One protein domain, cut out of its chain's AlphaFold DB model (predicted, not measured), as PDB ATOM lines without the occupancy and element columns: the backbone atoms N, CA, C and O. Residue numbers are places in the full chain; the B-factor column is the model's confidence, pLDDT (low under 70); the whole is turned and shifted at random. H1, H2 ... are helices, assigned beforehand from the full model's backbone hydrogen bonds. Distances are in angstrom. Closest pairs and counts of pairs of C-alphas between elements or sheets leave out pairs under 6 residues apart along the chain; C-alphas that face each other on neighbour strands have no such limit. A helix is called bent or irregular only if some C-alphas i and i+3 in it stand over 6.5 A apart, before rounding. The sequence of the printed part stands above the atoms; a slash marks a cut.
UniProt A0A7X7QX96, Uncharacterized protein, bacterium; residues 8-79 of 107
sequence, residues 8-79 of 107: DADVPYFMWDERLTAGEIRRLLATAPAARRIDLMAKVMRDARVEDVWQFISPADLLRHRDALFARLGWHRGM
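This is residues 8 to 79 of the 107 residues of an uncharacterized protein of bacterium (UniProt A0A7X7QX96). The longest helix, H2, runs through the middle, with H1 folded against its first part as a helical hairpin on one side and the short helices H4, H5 and H6 on the other. H3 sits by the last part of H2, and the unnamed stretch of residues 8 to 21 makes the end of the domain beyond H1. The printed part has 72 residues with six named helices, H1 to H6 in order, and no named strand; its class is all helix. It is compact and rounded, with a radius of gyration of the C-alphas of 11.4 A and spans of 31 by 23 by 20 A.

After residues 8 to 21, H1 holds residues 22 to 31, 14.3 A long, from C-alpha 22 at (30.354, -7.515, -13.155). H2, residues 34 to 47, measures 20.0 A. H3 is residues 50 to 53, H4 59 to 64 and H5 66 to 70. H6, residues 74 to 79, ends with C-alpha 79 at (50.018, 6.353, -14.499); it is irregular, but only just: C-alphas 75 and 78 are 6.9 A apart.

H1 and H2 touch, H2 with residues 37 to 41 alone; the closest C-alphas, of Leu 29 and Arg 37, are 5.3 A apart. This hairpin runs opposite ways at a shallow tilt of 34 degrees, only just short of steep. H2 touches H5 with residues 38 to 42 alone, closest at the C-alphas of Ala 42 and Leu 69, 5.6 A. H2 and H6 are close but not clearly touching, with the C-alphas of Arg 46 and His 76 closest at 6.2 A. H2 and H3 are likewise close but not clearly touching, Met 45 and Val 53 having the closest C-alphas, 6.2 A apart. H2 and H4 are near each other; H1 and H4 are apart. In H1, H2, H4 and H5 every O i to N i+4 pair is within hydrogen-bond range, H3 is too short for one, and H6 has 0 of 2, beside 2 of 3 O i to N i+3 pairs.

The C-alphas farthest apart, of Ala 9 and Gly 78, are 32.3 A apart. The printed part has no cut, and the five links between helices are tight. The mean pLDDT of the printed part is 94.0, and no printed residue is under 70.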
ATOM      1  N   ASP A   8      28.389 -10.760  -9.132       96.44
ATOM      2  CA  ASP A   8      28.054 -10.869 -10.563       96.44
ATOM      3  C   ASP A   8      26.861 -10.008 -11.004       96.44
ATOM      4  O   ASP A   8      26.808  -9.611 -12.169       96.44
ATOM      5  N   ALA A   9      25.926  -9.718 -10.097       96.88
ATOM      6  CA  ALA A   9      24.738  -8.912 -10.376       96.88
ATOM      7  C   ALA A   9      24.988  -7.399 -10.253       96.88
ATOM      8  O   ALA A   9      24.165  -6.610 -10.717       96.88
ATOM      9  N   ASP A  10      26.106  -6.984  -9.651       96.62
ATOM     10  CA  ASP A  10      26.405  -5.568  -9.455       96.62
ATOM     11  C   ASP A  10      26.751  -4.907 -10.784       96.62
ATOM     12  O   ASP A  10      27.540  -5.441 -11.562       96.62
ATOM     13  N   VAL A  11      26.207  -3.716 -11.026       96.56
ATOM     14  CA  VAL A  11      26.654  -2.832 -12.110       96.56
ATOM     15  C   VAL A  11      27.749  -1.933 -11.540       96.56
ATOM     16  O   VAL A  11      27.439  -1.075 -10.706       96.56
ATOM     17  N   PRO A  12      29.025  -2.102 -11.938       96.62
ATOM     18  CA  PRO A  12      30.096  -1.282 -11.396       96.62
ATOM     19  C   PRO A  12      29.883   0.203 -11.695       96.62
ATOM     20  O   PRO A  12      29.402   0.565 -12.768       96.62
ATOM     21  N   TYR A  13      30.298   1.083 -10.779       95.19
ATOM     22  CA  TYR A  13      30.104   2.537 -10.916       95.19
ATOM     23  C   TYR A  13      30.710   3.120 -12.205       95.19
ATOM     24  O   TYR A  13      30.242   4.137 -12.711       95.19
ATOM     25  N   PHE A  14      31.747   2.478 -12.743       94.12
ATOM     26  CA  PHE A  14      32.431   2.876 -13.972       94.12
ATOM     27  C   PHE A  14      31.746   2.373 -15.259       94.12
ATOM     28  O   PHE A  14      32.157   2.735 -16.358       94.12
ATOM     29  N   MET A  15      30.687   1.566 -15.138       95.62
ATOM     30  CA  MET A  15      29.878   1.040 -16.250       95.62
ATOM     31  C   MET A  15      28.524   1.750 -16.355       95.62
ATOM     32  O   MET A  15      27.506   1.142 -16.675       95.62
ATOM     33  N   TRP A  16      28.486   3.047 -16.056       89.88
ATOM     34  CA  TRP A  16      27.256   3.840 -16.055       89.88
ATOM     35  C   TRP A  16      26.638   4.021 -17.453       89.88
ATOM     36  O   TRP A  16      25.431   4.227 -17.559       89.88
ATOM     37  N   ASP A  17      27.446   3.935 -18.510       92.25
ATOM     38  CA  ASP A  17      27.044   4.095 -19.908       92.25
ATOM     39  C   ASP A  17      26.425   2.815 -20.484       92.25
ATOM     40  O   ASP A  17      25.308   2.838 -20.995       92.25
ATOM     41  N   GLU A  18      27.129   1.687 -20.369       92.69
ATOM     42  CA  GLU A  18      26.694   0.405 -20.939       92.69
ATOM     43  C   GLU A  18      25.819  -0.417 -19.976       92.69
ATOM     44  O   GLU A  18      25.127  -1.340 -20.401       92.69
ATOM     45  N   ARG A  19      25.839  -0.083 -18.678       95.44
ATOM     46  CA  ARG A  19      25.120  -0.773 -17.590       95.44
ATOM     47  C   ARG A  19      25.394  -2.280 -17.497       95.44
ATOM     48  O   ARG A  19      24.545  -3.023 -17.015       95.44
ATOM     49  N   LEU A  20      26.584  -2.713 -17.915       96.94
ATOM     50  CA  LEU A  20      27.028  -4.104 -17.804       96.94
ATOM     51  C   LEU A  20      27.227  -4.500 -16.342       96.94
ATOM     52  O   LEU A  20      27.855  -3.761 -15.576       96.94
ATOM     53  N   THR A  21      26.760  -5.691 -15.970       97.88
ATOM     54  CA  THR A  21      27.059  -6.235 -14.639       97.88
ATOM     55  C   THR A  21      28.486  -6.782 -14.563       97.88
ATOM     56  O   THR A  21      29.114  -7.096 -15.579       97.88
ATOM     57  N   ALA A  22      29.022  -6.955 -13.355       97.38
ATOM     58  CA  ALA A  22      30.354  -7.515 -13.155       97.38
ATOM     59  C   ALA A  22      30.497  -8.920 -13.767       97.38
ATOM     60  O   ALA A  22      31.529  -9.223 -14.374       97.38
ATOM     61  N   GLY A  23      29.452  -9.749 -13.677       97.56
ATOM     62  CA  GLY A  23      29.415 -11.067 -14.314       97.56
ATOM     63  C   GLY A  23      29.468 -10.979 -15.842       97.56
ATOM     64  O   GLY A  23      30.190 -11.736 -16.495       97.56
ATOM     65  N   GLU A  24      28.772 -10.007 -16.435       98.00
ATOM     66  CA  GLU A  24      28.803  -9.781 -17.882       98.00
ATOM     67  C   GLU A  24      30.161  -9.279 -18.364       98.00
ATOM     68  O   GLU A  24      30.649  -9.750 -19.392       98.00
ATOM     69  N   ILE A  25      30.804  -8.384 -17.608       97.62
ATOM     70  CA  ILE A  25      32.159  -7.902 -17.899       97.62
ATOM     71  C   ILE A  25      33.137  -9.079 -17.897       97.62
ATOM     72  O   ILE A  25      33.854  -9.266 -18.877       97.62
ATOM     73  N   ARG A  26      33.130  -9.917 -16.849       97.12
ATOM     74  CA  ARG A  26      33.986 -11.118 -16.764       97.12
ATOM     75  C   ARG A  26      33.750 -12.059 -17.946       97.12
ATOM     76  O   ARG A  26      34.702 -12.487 -18.597       97.12
ATOM     77  N   ARG A  27      32.483 -12.326 -18.281       97.44
ATOM     78  CA  ARG A  27      32.103 -13.159 -19.433       97.44
ATOM     79  C   ARG A  27      32.619 -12.579 -20.750       97.44
ATOM     80  O   ARG A  27      33.170 -13.320 -21.563       97.44
ATOM     81  N   LEU A  28      32.456 -11.277 -20.973       97.06
ATOM     82  CA  LEU A  28      32.924 -10.603 -22.187       97.06
ATOM     83  C   LEU A  28      34.452 -10.604 -22.274       97.06
ATOM     84  O   LEU A  28      34.994 -10.896 -23.335       97.06
ATOM     85  N   LEU A  29      35.156 -10.362 -21.170       96.12
ATOM     86  CA  LEU A  29      36.616 -10.456 -21.133       96.12
ATOM     87  C   LEU A  29      37.115 -11.875 -21.446       96.12
ATOM     88  O   LEU A  29      38.157 -12.026 -22.080       96.12
ATOM     89  N   ALA A  30      36.361 -12.914 -21.082       94.69
ATOM     90  CA  ALA A  30      36.713 -14.295 -21.403       94.69
ATOM     91  C   ALA A  30      36.390 -14.693 -22.857       94.69
ATOM     92  O   ALA A  30      37.168 -15.412 -23.484       94.69
ATOM     93  N   THR A  31      35.254 -14.243 -23.400       96.06
ATOM     94  CA  THR A  31      34.662 -14.825 -24.625       96.06
ATOM     95  C   THR A  31      34.615 -13.892 -25.832       96.06
ATOM     96  O   THR A  31      34.470 -14.367 -26.958       96.06
ATOM     97  N   ALA A  32      34.733 -12.575 -25.639       95.31
ATOM     98  CA  ALA A  32      34.592 -11.625 -26.734       95.31
ATOM     99  C   ALA A  32      35.778 -11.695 -27.719       95.31
ATOM    100  O   ALA A  32      36.905 -12.025 -27.328       95.31
ATOM    101  N   PRO A  33      35.564 -11.306 -28.992       95.50
ATOM    102  CA  PRO A  33      36.647 -11.122 -29.950       95.50
ATOM    103  C   PRO A  33      37.726 -10.178 -29.414       95.50
ATOM    104  O   PRO A  33      37.432  -9.231 -28.681       95.50
ATOM    105  N   ALA A  34      38.974 -10.400 -29.833       91.19
ATOM    106  CA  ALA A  34      40.140  -9.707 -29.281       91.19
ATOM    107  C   ALA A  34      40.002  -8.174 -29.272       91.19
ATOM    108  O   ALA A  34      40.339  -7.549 -28.271       91.19
ATOM    109  N   ALA A  35      39.460  -7.576 -30.339       92.94
ATOM    110  CA  ALA A  35      39.241  -6.130 -30.413       92.94
ATOM    111  C   ALA A  35      38.303  -5.631 -29.300       92.94
ATOM    112  O   ALA A  35      38.687  -4.774 -28.508       92.94
ATOM    113  N   ARG A  36      37.118  -6.243 -29.166       95.06
ATOM    114  CA  ARG A  36      36.138  -5.873 -28.135       95.06
ATOM    115  C   ARG A  36      36.672  -6.121 -26.727       95.06
ATOM    116  O   ARG A  36      36.426  -5.312 -25.837       95.06
ATOM    117  N   ARG A  37      37.419  -7.209 -26.526       95.50
ATOM    118  CA  ARG A  37      38.080  -7.497 -25.249       95.50
ATOM    119  C   ARG A  37      39.077  -6.399 -24.875       95.50
ATOM    120  O   ARG A  37      39.017  -5.903 -23.758       95.50
ATOM    121  N   ILE A  38      39.949  -5.994 -25.799       95.75
ATOM    122  CA  ILE A  38      40.945  -4.936 -25.564       95.75
ATOM    123  C   ILE A  38      40.262  -3.597 -25.264       95.75
ATOM    124  O   ILE A  38      40.686  -2.893 -24.350       95.75
ATOM    125  N   ASP A  39      39.193  -3.254 -25.984       95.56
ATOM    126  CA  ASP A  39      38.458  -2.010 -25.740       95.56
ATOM    127  C   ASP A  39      37.790  -2.011 -24.355       95.56
ATOM    128  O   ASP A  39      37.871  -1.021 -23.624       95.56
ATOM    129  N   LEU A  40      37.200  -3.142 -23.952       96.81
ATOM    130  CA  LEU A  40      36.609  -3.302 -22.624       96.81
ATOM    131  C   LEU A  40      37.672  -3.233 -21.519       96.81
ATOM    132  O   LEU A  40      37.475  -2.542 -20.522       96.81
ATOM    133  N   MET A  41      38.824  -3.879 -21.713       97.12
ATOM    134  CA  MET A  41      39.953  -3.786 -20.784       97.12
ATOM    135  C   MET A  41      40.439  -2.337 -20.633       97.12
ATOM    136  O   MET A  41      40.614  -1.854 -19.516       97.12
ATOM    137  N   ALA A  42      40.613  -1.617 -21.745       96.44
ATOM    138  CA  ALA A  42      41.040  -0.220 -21.731       96.44
ATOM    139  C   ALA A  42      40.004   0.701 -21.066       96.44
ATOM    140  O   ALA A  42      40.381   1.679 -20.423       96.44
ATOM    141  N   LYS A  43      38.704   0.410 -21.195       96.25
ATOM    142  CA  LYS A  43      37.647   1.120 -20.459       96.25
ATOM    143  C   LYS A  43      37.768   0.885 -18.953       96.25
ATOM    144  O   LYS A  43      37.875   1.855 -18.210       96.25
ATOM    145  N   VAL A  44      37.852  -0.374 -18.515       96.62
ATOM    146  CA  VAL A  44      38.031  -0.717 -17.091       96.62
ATOM    147  C   VAL A  44      39.259  -0.008 -16.511       96.62
ATOM    148  O   VAL A  44      39.163   0.615 -15.462       96.62
ATOM    149  N   MET A  45      40.394  -0.019 -17.213       95.88
ATOM    150  CA  MET A  45      41.623   0.646 -16.758       95.88
ATOM    151  C   MET A  45      41.538   2.181 -16.700       95.88
ATOM    152  O   MET A  45      42.300   2.803 -15.961       95.88
ATOM    153  N   ARG A  46      40.679   2.821 -17.502       95.50
ATOM    154  CA  ARG A  46      40.500   4.283 -17.471       95.50
ATOM    155  C   ARG A  46      39.538   4.715 -16.372       95.50
ATOM    156  O   ARG A  46      39.802   5.704 -15.695       95.50
ATOM    157  N   ASP A  47      38.460   3.958 -16.199       94.94
ATOM    158  CA  ASP A  47      37.293   4.429 -15.459       94.94
ATOM    159  C   ASP A  47      37.209   3.831 -14.040       94.94
ATOM    160  O   ASP A  47      36.602   4.431 -13.149       94.94
ATOM    161  N   ALA A  48      37.819   2.664 -13.798       95.06
ATOM    162  CA  ALA A  48      37.859   2.042 -12.477       95.06
ATOM    163  C   ALA A  48      39.040   2.551 -11.635       95.06
ATOM    164  O   ALA A  48      40.107   2.907 -12.142       95.06
ATOM    165  N   ARG A  49      38.874   2.516 -10.312       92.25
ATOM    166  CA  ARG A  49      39.985   2.642  -9.361       92.25
ATOM    167  C   ARG A  49      40.975   1.503  -9.574       92.25
ATOM    168  O   ARG A  49      40.573   0.375  -9.856       92.25
ATOM    169  N   VAL A  50      42.263   1.786  -9.391       90.50
ATOM    170  CA  VAL A  50      43.348   0.824  -9.647       90.50
ATOM    171  C   VAL A  50      43.150  -0.476  -8.862       90.50
ATOM    172  O   VAL A  50      43.424  -1.545  -9.392       90.50
ATOM    173  N   GLU A  51      42.632  -0.412  -7.635       90.56
ATOM    174  CA  GLU A  51      42.372  -1.592  -6.800       90.56
ATOM    175  C   GLU A  51      41.228  -2.460  -7.344       90.56
ATOM    176  O   GLU A  51      41.247  -3.681  -7.188       90.56
ATOM    177  N   ASP A  52      40.249  -1.842  -8.007       94.69
ATOM    178  CA  ASP A  52      39.075  -2.517  -8.561       94.69
ATOM    179  C   ASP A  52      39.372  -3.158  -9.927       94.69
ATOM    180  O   ASP A  52      38.761  -4.165 -10.283       94.69
ATOM    181  N   VAL A  53      40.347  -2.627 -10.679       94.88
ATOM    182  CA  VAL A  53      40.776  -3.162 -11.988       94.88
ATOM    183  C   VAL A  53      41.151  -4.643 -11.898       94.88
ATOM    184  O   VAL A  53      40.787  -5.434 -12.773       94.88
ATOM    185  N   TRP A  54      41.829  -5.039 -10.819       92.69
ATOM    186  CA  TRP A  54      42.332  -6.405 -10.633       92.69
ATOM    187  C   TRP A  54      41.239  -7.449 -10.404       92.69
ATOM    188  O   TRP A  54      41.507  -8.642 -10.508       92.69
ATOM    189  N   GLN A  55      39.997  -7.029 -10.151       94.94
ATOM    190  CA  GLN A  55      38.850  -7.941 -10.091       94.94
ATOM    191  C   GLN A  55      38.377  -8.404 -11.478       94.94
ATOM    192  O   GLN A  55      37.573  -9.336 -11.571       94.94
ATOM    193  N   PHE A  56      38.850  -7.753 -12.547       95.62
ATOM    194  CA  PHE A  56      38.451  -8.021 -13.930       95.62
ATOM    195  C   PHE A  56      39.635  -8.376 -14.829       95.62
ATOM    196  O   PHE A  56      39.492  -9.200 -15.729       95.62
ATOM    197  N   ILE A  57      40.792  -7.748 -14.612       94.62
ATOM    198  CA  ILE A  57      41.969  -7.878 -15.472       94.62
ATOM    199  C   ILE A  57      43.095  -8.529 -14.681       94.62
ATOM    200  O   ILE A  57      43.506  -8.017 -13.643       94.62
ATOM    201  N   SER A  58      43.633  -9.637 -15.191       90.06
ATOM    202  CA  SER A  58      44.833 -10.233 -14.611       90.06
ATOM    203  C   SER A  58      46.079  -9.422 -15.003       90.06
ATOM    204  O   SER A  58      46.147  -8.902 -16.124       90.06
ATOM    205  N   PRO A  59      47.113  -9.342 -14.141       87.12
ATOM    206  CA  PRO A  59      48.391  -8.750 -14.529       87.12
ATOM    207  C   PRO A  59      48.959  -9.393 -15.799       87.12
ATOM    208  O   PRO A  59      49.433  -8.685 -16.681       87.12
ATOM    209  N   ALA A  60      48.832 -10.716 -15.949       85.06
ATOM    210  CA  ALA A  60      49.293 -11.446 -17.129       85.06
ATOM    211  C   ALA A  60      48.598 -10.995 -18.428       85.06
ATOM    212  O   ALA A  60      49.266 -10.842 -19.451       85.06
ATOM    213  N   ASP A  61      47.287 -10.741 -18.401       89.00
ATOM    214  CA  ASP A  61      46.558 -10.240 -19.573       89.00
ATOM    215  C   ASP A  61      46.935  -8.796 -19.908       89.00
ATOM    216  O   ASP A  61      47.059  -8.452 -21.087       89.00
ATOM    217  N   LEU A  62      47.187  -7.963 -18.891       90.06
ATOM    218  CA  LEU A  62      47.723  -6.616 -19.092       90.06
ATOM    219  C   LEU A  62      49.092  -6.674 -19.783       90.06
ATOM    220  O   LEU A  62      49.300  -5.947 -20.752       90.06
ATOM    221  N   LEU A  63      50.002  -7.554 -19.342       87.25
ATOM    222  CA  LEU A  63      51.310  -7.739 -19.988       87.25
ATOM    223  C   LEU A  63      51.162  -8.220 -21.432       87.25
ATOM    224  O   LEU A  63      51.774  -7.663 -22.341       87.25
ATOM    225  N   ARG A  64      50.316  -9.232 -21.649       88.62
ATOM    226  CA  ARG A  64      50.077  -9.833 -22.967       88.62
ATOM    227  C   ARG A  64      49.540  -8.823 -23.980       88.62
ATOM    228  O   ARG A  64      49.872  -8.910 -25.158       88.62
ATOM    229  N   HIS A  65      48.699  -7.891 -23.540       91.19
ATOM    230  CA  HIS A  65      48.032  -6.919 -24.408       91.19
ATOM    231  C   HIS A  65      48.548  -5.485 -24.244       91.19
ATOM    232  O   HIS A  65      47.916  -4.555 -24.746       91.19
ATOM    233  N   ARG A  66      49.703  -5.301 -23.588       89.38
ATOM    234  CA  ARG A  66      50.270  -3.999 -23.209       89.38
ATOM    235  C   ARG A  66      50.188  -2.963 -24.321       89.38
ATOM    236  O   ARG A  66      49.562  -1.928 -24.130       89.38
ATOM    237  N   ASP A  67      50.795  -3.233 -25.472       91.81
ATOM    238  CA  ASP A  67      50.942  -2.214 -26.516       91.81
ATOM    239  C   ASP A  67      49.579  -1.776 -27.073       91.81
ATOM    240  O   ASP A  67      49.322  -0.585 -27.253       91.81
ATOM    241  N   ALA A  68      48.658  -2.728 -27.253       93.81
ATOM    242  CA  ALA A  68      47.306  -2.444 -27.719       93.81
ATOM    243  C   ALA A  68      46.456  -1.708 -26.669       93.81
ATOM    244  O   ALA A  68      45.671  -0.828 -27.032       93.81
ATOM    245  N   LEU A  69      46.612  -2.047 -25.385       93.88
ATOM    246  CA  LEU A  69      45.919  -1.385 -24.282       93.88
ATOM    247  C   LEU A  69      46.430   0.039 -24.102       93.88
ATOM    248  O   LEU A  69      45.640   0.975 -24.110       93.88
ATOM    249  N   PHE A  70      47.745   0.219 -23.999       93.50
ATOM    250  CA  PHE A  70      48.371   1.496 -23.660       93.50
ATOM    251  C   PHE A  70      48.156   2.548 -24.749       93.50
ATOM    252  O   PHE A  70      47.997   3.727 -24.432       93.50
ATOM    253  N   ALA A  71      48.035   2.126 -26.011       93.62
ATOM    254  CA  ALA A  71      47.612   2.992 -27.108       93.62
ATOM    255  C   ALA A  71      46.196   3.583 -26.920       93.62
ATOM    256  O   ALA A  71      45.895   4.631 -27.485       93.62
ATOM    257  N   ARG A  72      45.332   2.944 -26.118       94.62
ATOM    258  CA  ARG A  72      43.926   3.329 -25.878       94.62
ATOM    259  C   ARG A  72      43.689   4.046 -24.543       94.62
ATOM    260  O   ARG A  72      42.567   4.467 -24.273       94.62
ATOM    261  N   LEU A  73      44.713   4.199 -23.698       93.38
ATOM    262  CA  LEU A  73      44.554   4.762 -22.348       93.38
ATOM    263  C   LEU A  73      44.525   6.298 -22.309       93.38
ATOM    264  O   LEU A  73      44.078   6.871 -21.315       93.38
ATOM    265  N   GLY A  74      44.985   6.974 -23.367       93.00
ATOM    266  CA  GLY A  74      45.027   8.440 -23.422       93.00
ATOM    267  C   GLY A  74      45.781   9.037 -22.229       93.00
ATOM    268  O   GLY A  74      46.909   8.638 -21.943       93.00
ATOM    269  N   TRP A  75      45.143   9.960 -21.502       92.44
ATOM    270  CA  TRP A  75      45.724  10.632 -20.327       92.44
ATOM    271  C   TRP A  75      46.147   9.669 -19.206       92.44
ATOM    272  O   TRP A  75      47.152   9.895 -18.536       92.44
ATOM    273  N   HIS A  76      45.437   8.551 -19.028       91.88
ATOM    274  CA  HIS A  76      45.740   7.586 -17.963       91.88
ATOM    275  C   HIS A  76      47.007   6.769 -18.245       91.88
ATOM    276  O   HIS A  76      47.512   6.088 -17.352       91.88
ATOM    277  N   ARG A  77      47.545   6.838 -19.469       92.56
ATOM    278  CA  ARG A  77      48.704   6.052 -19.897       92.56
ATOM    279  C   ARG A  77      49.912   6.237 -18.978       92.56
ATOM    280  O   ARG A  77      50.497   5.240 -18.579       92.56
ATOM    281  N   GLY A  78      50.253   7.472 -18.602       92.44
ATOM    282  CA  GLY A  78      51.446   7.746 -17.789       92.44
ATOM    283  C   GLY A  78      51.406   7.083 -16.406       92.44
ATOM    284  O   GLY A  78      52.403   6.529 -15.950       92.44
ATOM    285  N   MET A  79      50.232   7.057 -15.768       92.38
ATOM    286  CA  MET A  79      50.018   6.353 -14.499       92.38
ATOM    287  C   MET A  79      50.215   4.839 -14.660       92.38
ATOM    288  O   MET A  79      50.910   4.210 -13.863       92.38
TER     289      MET A  79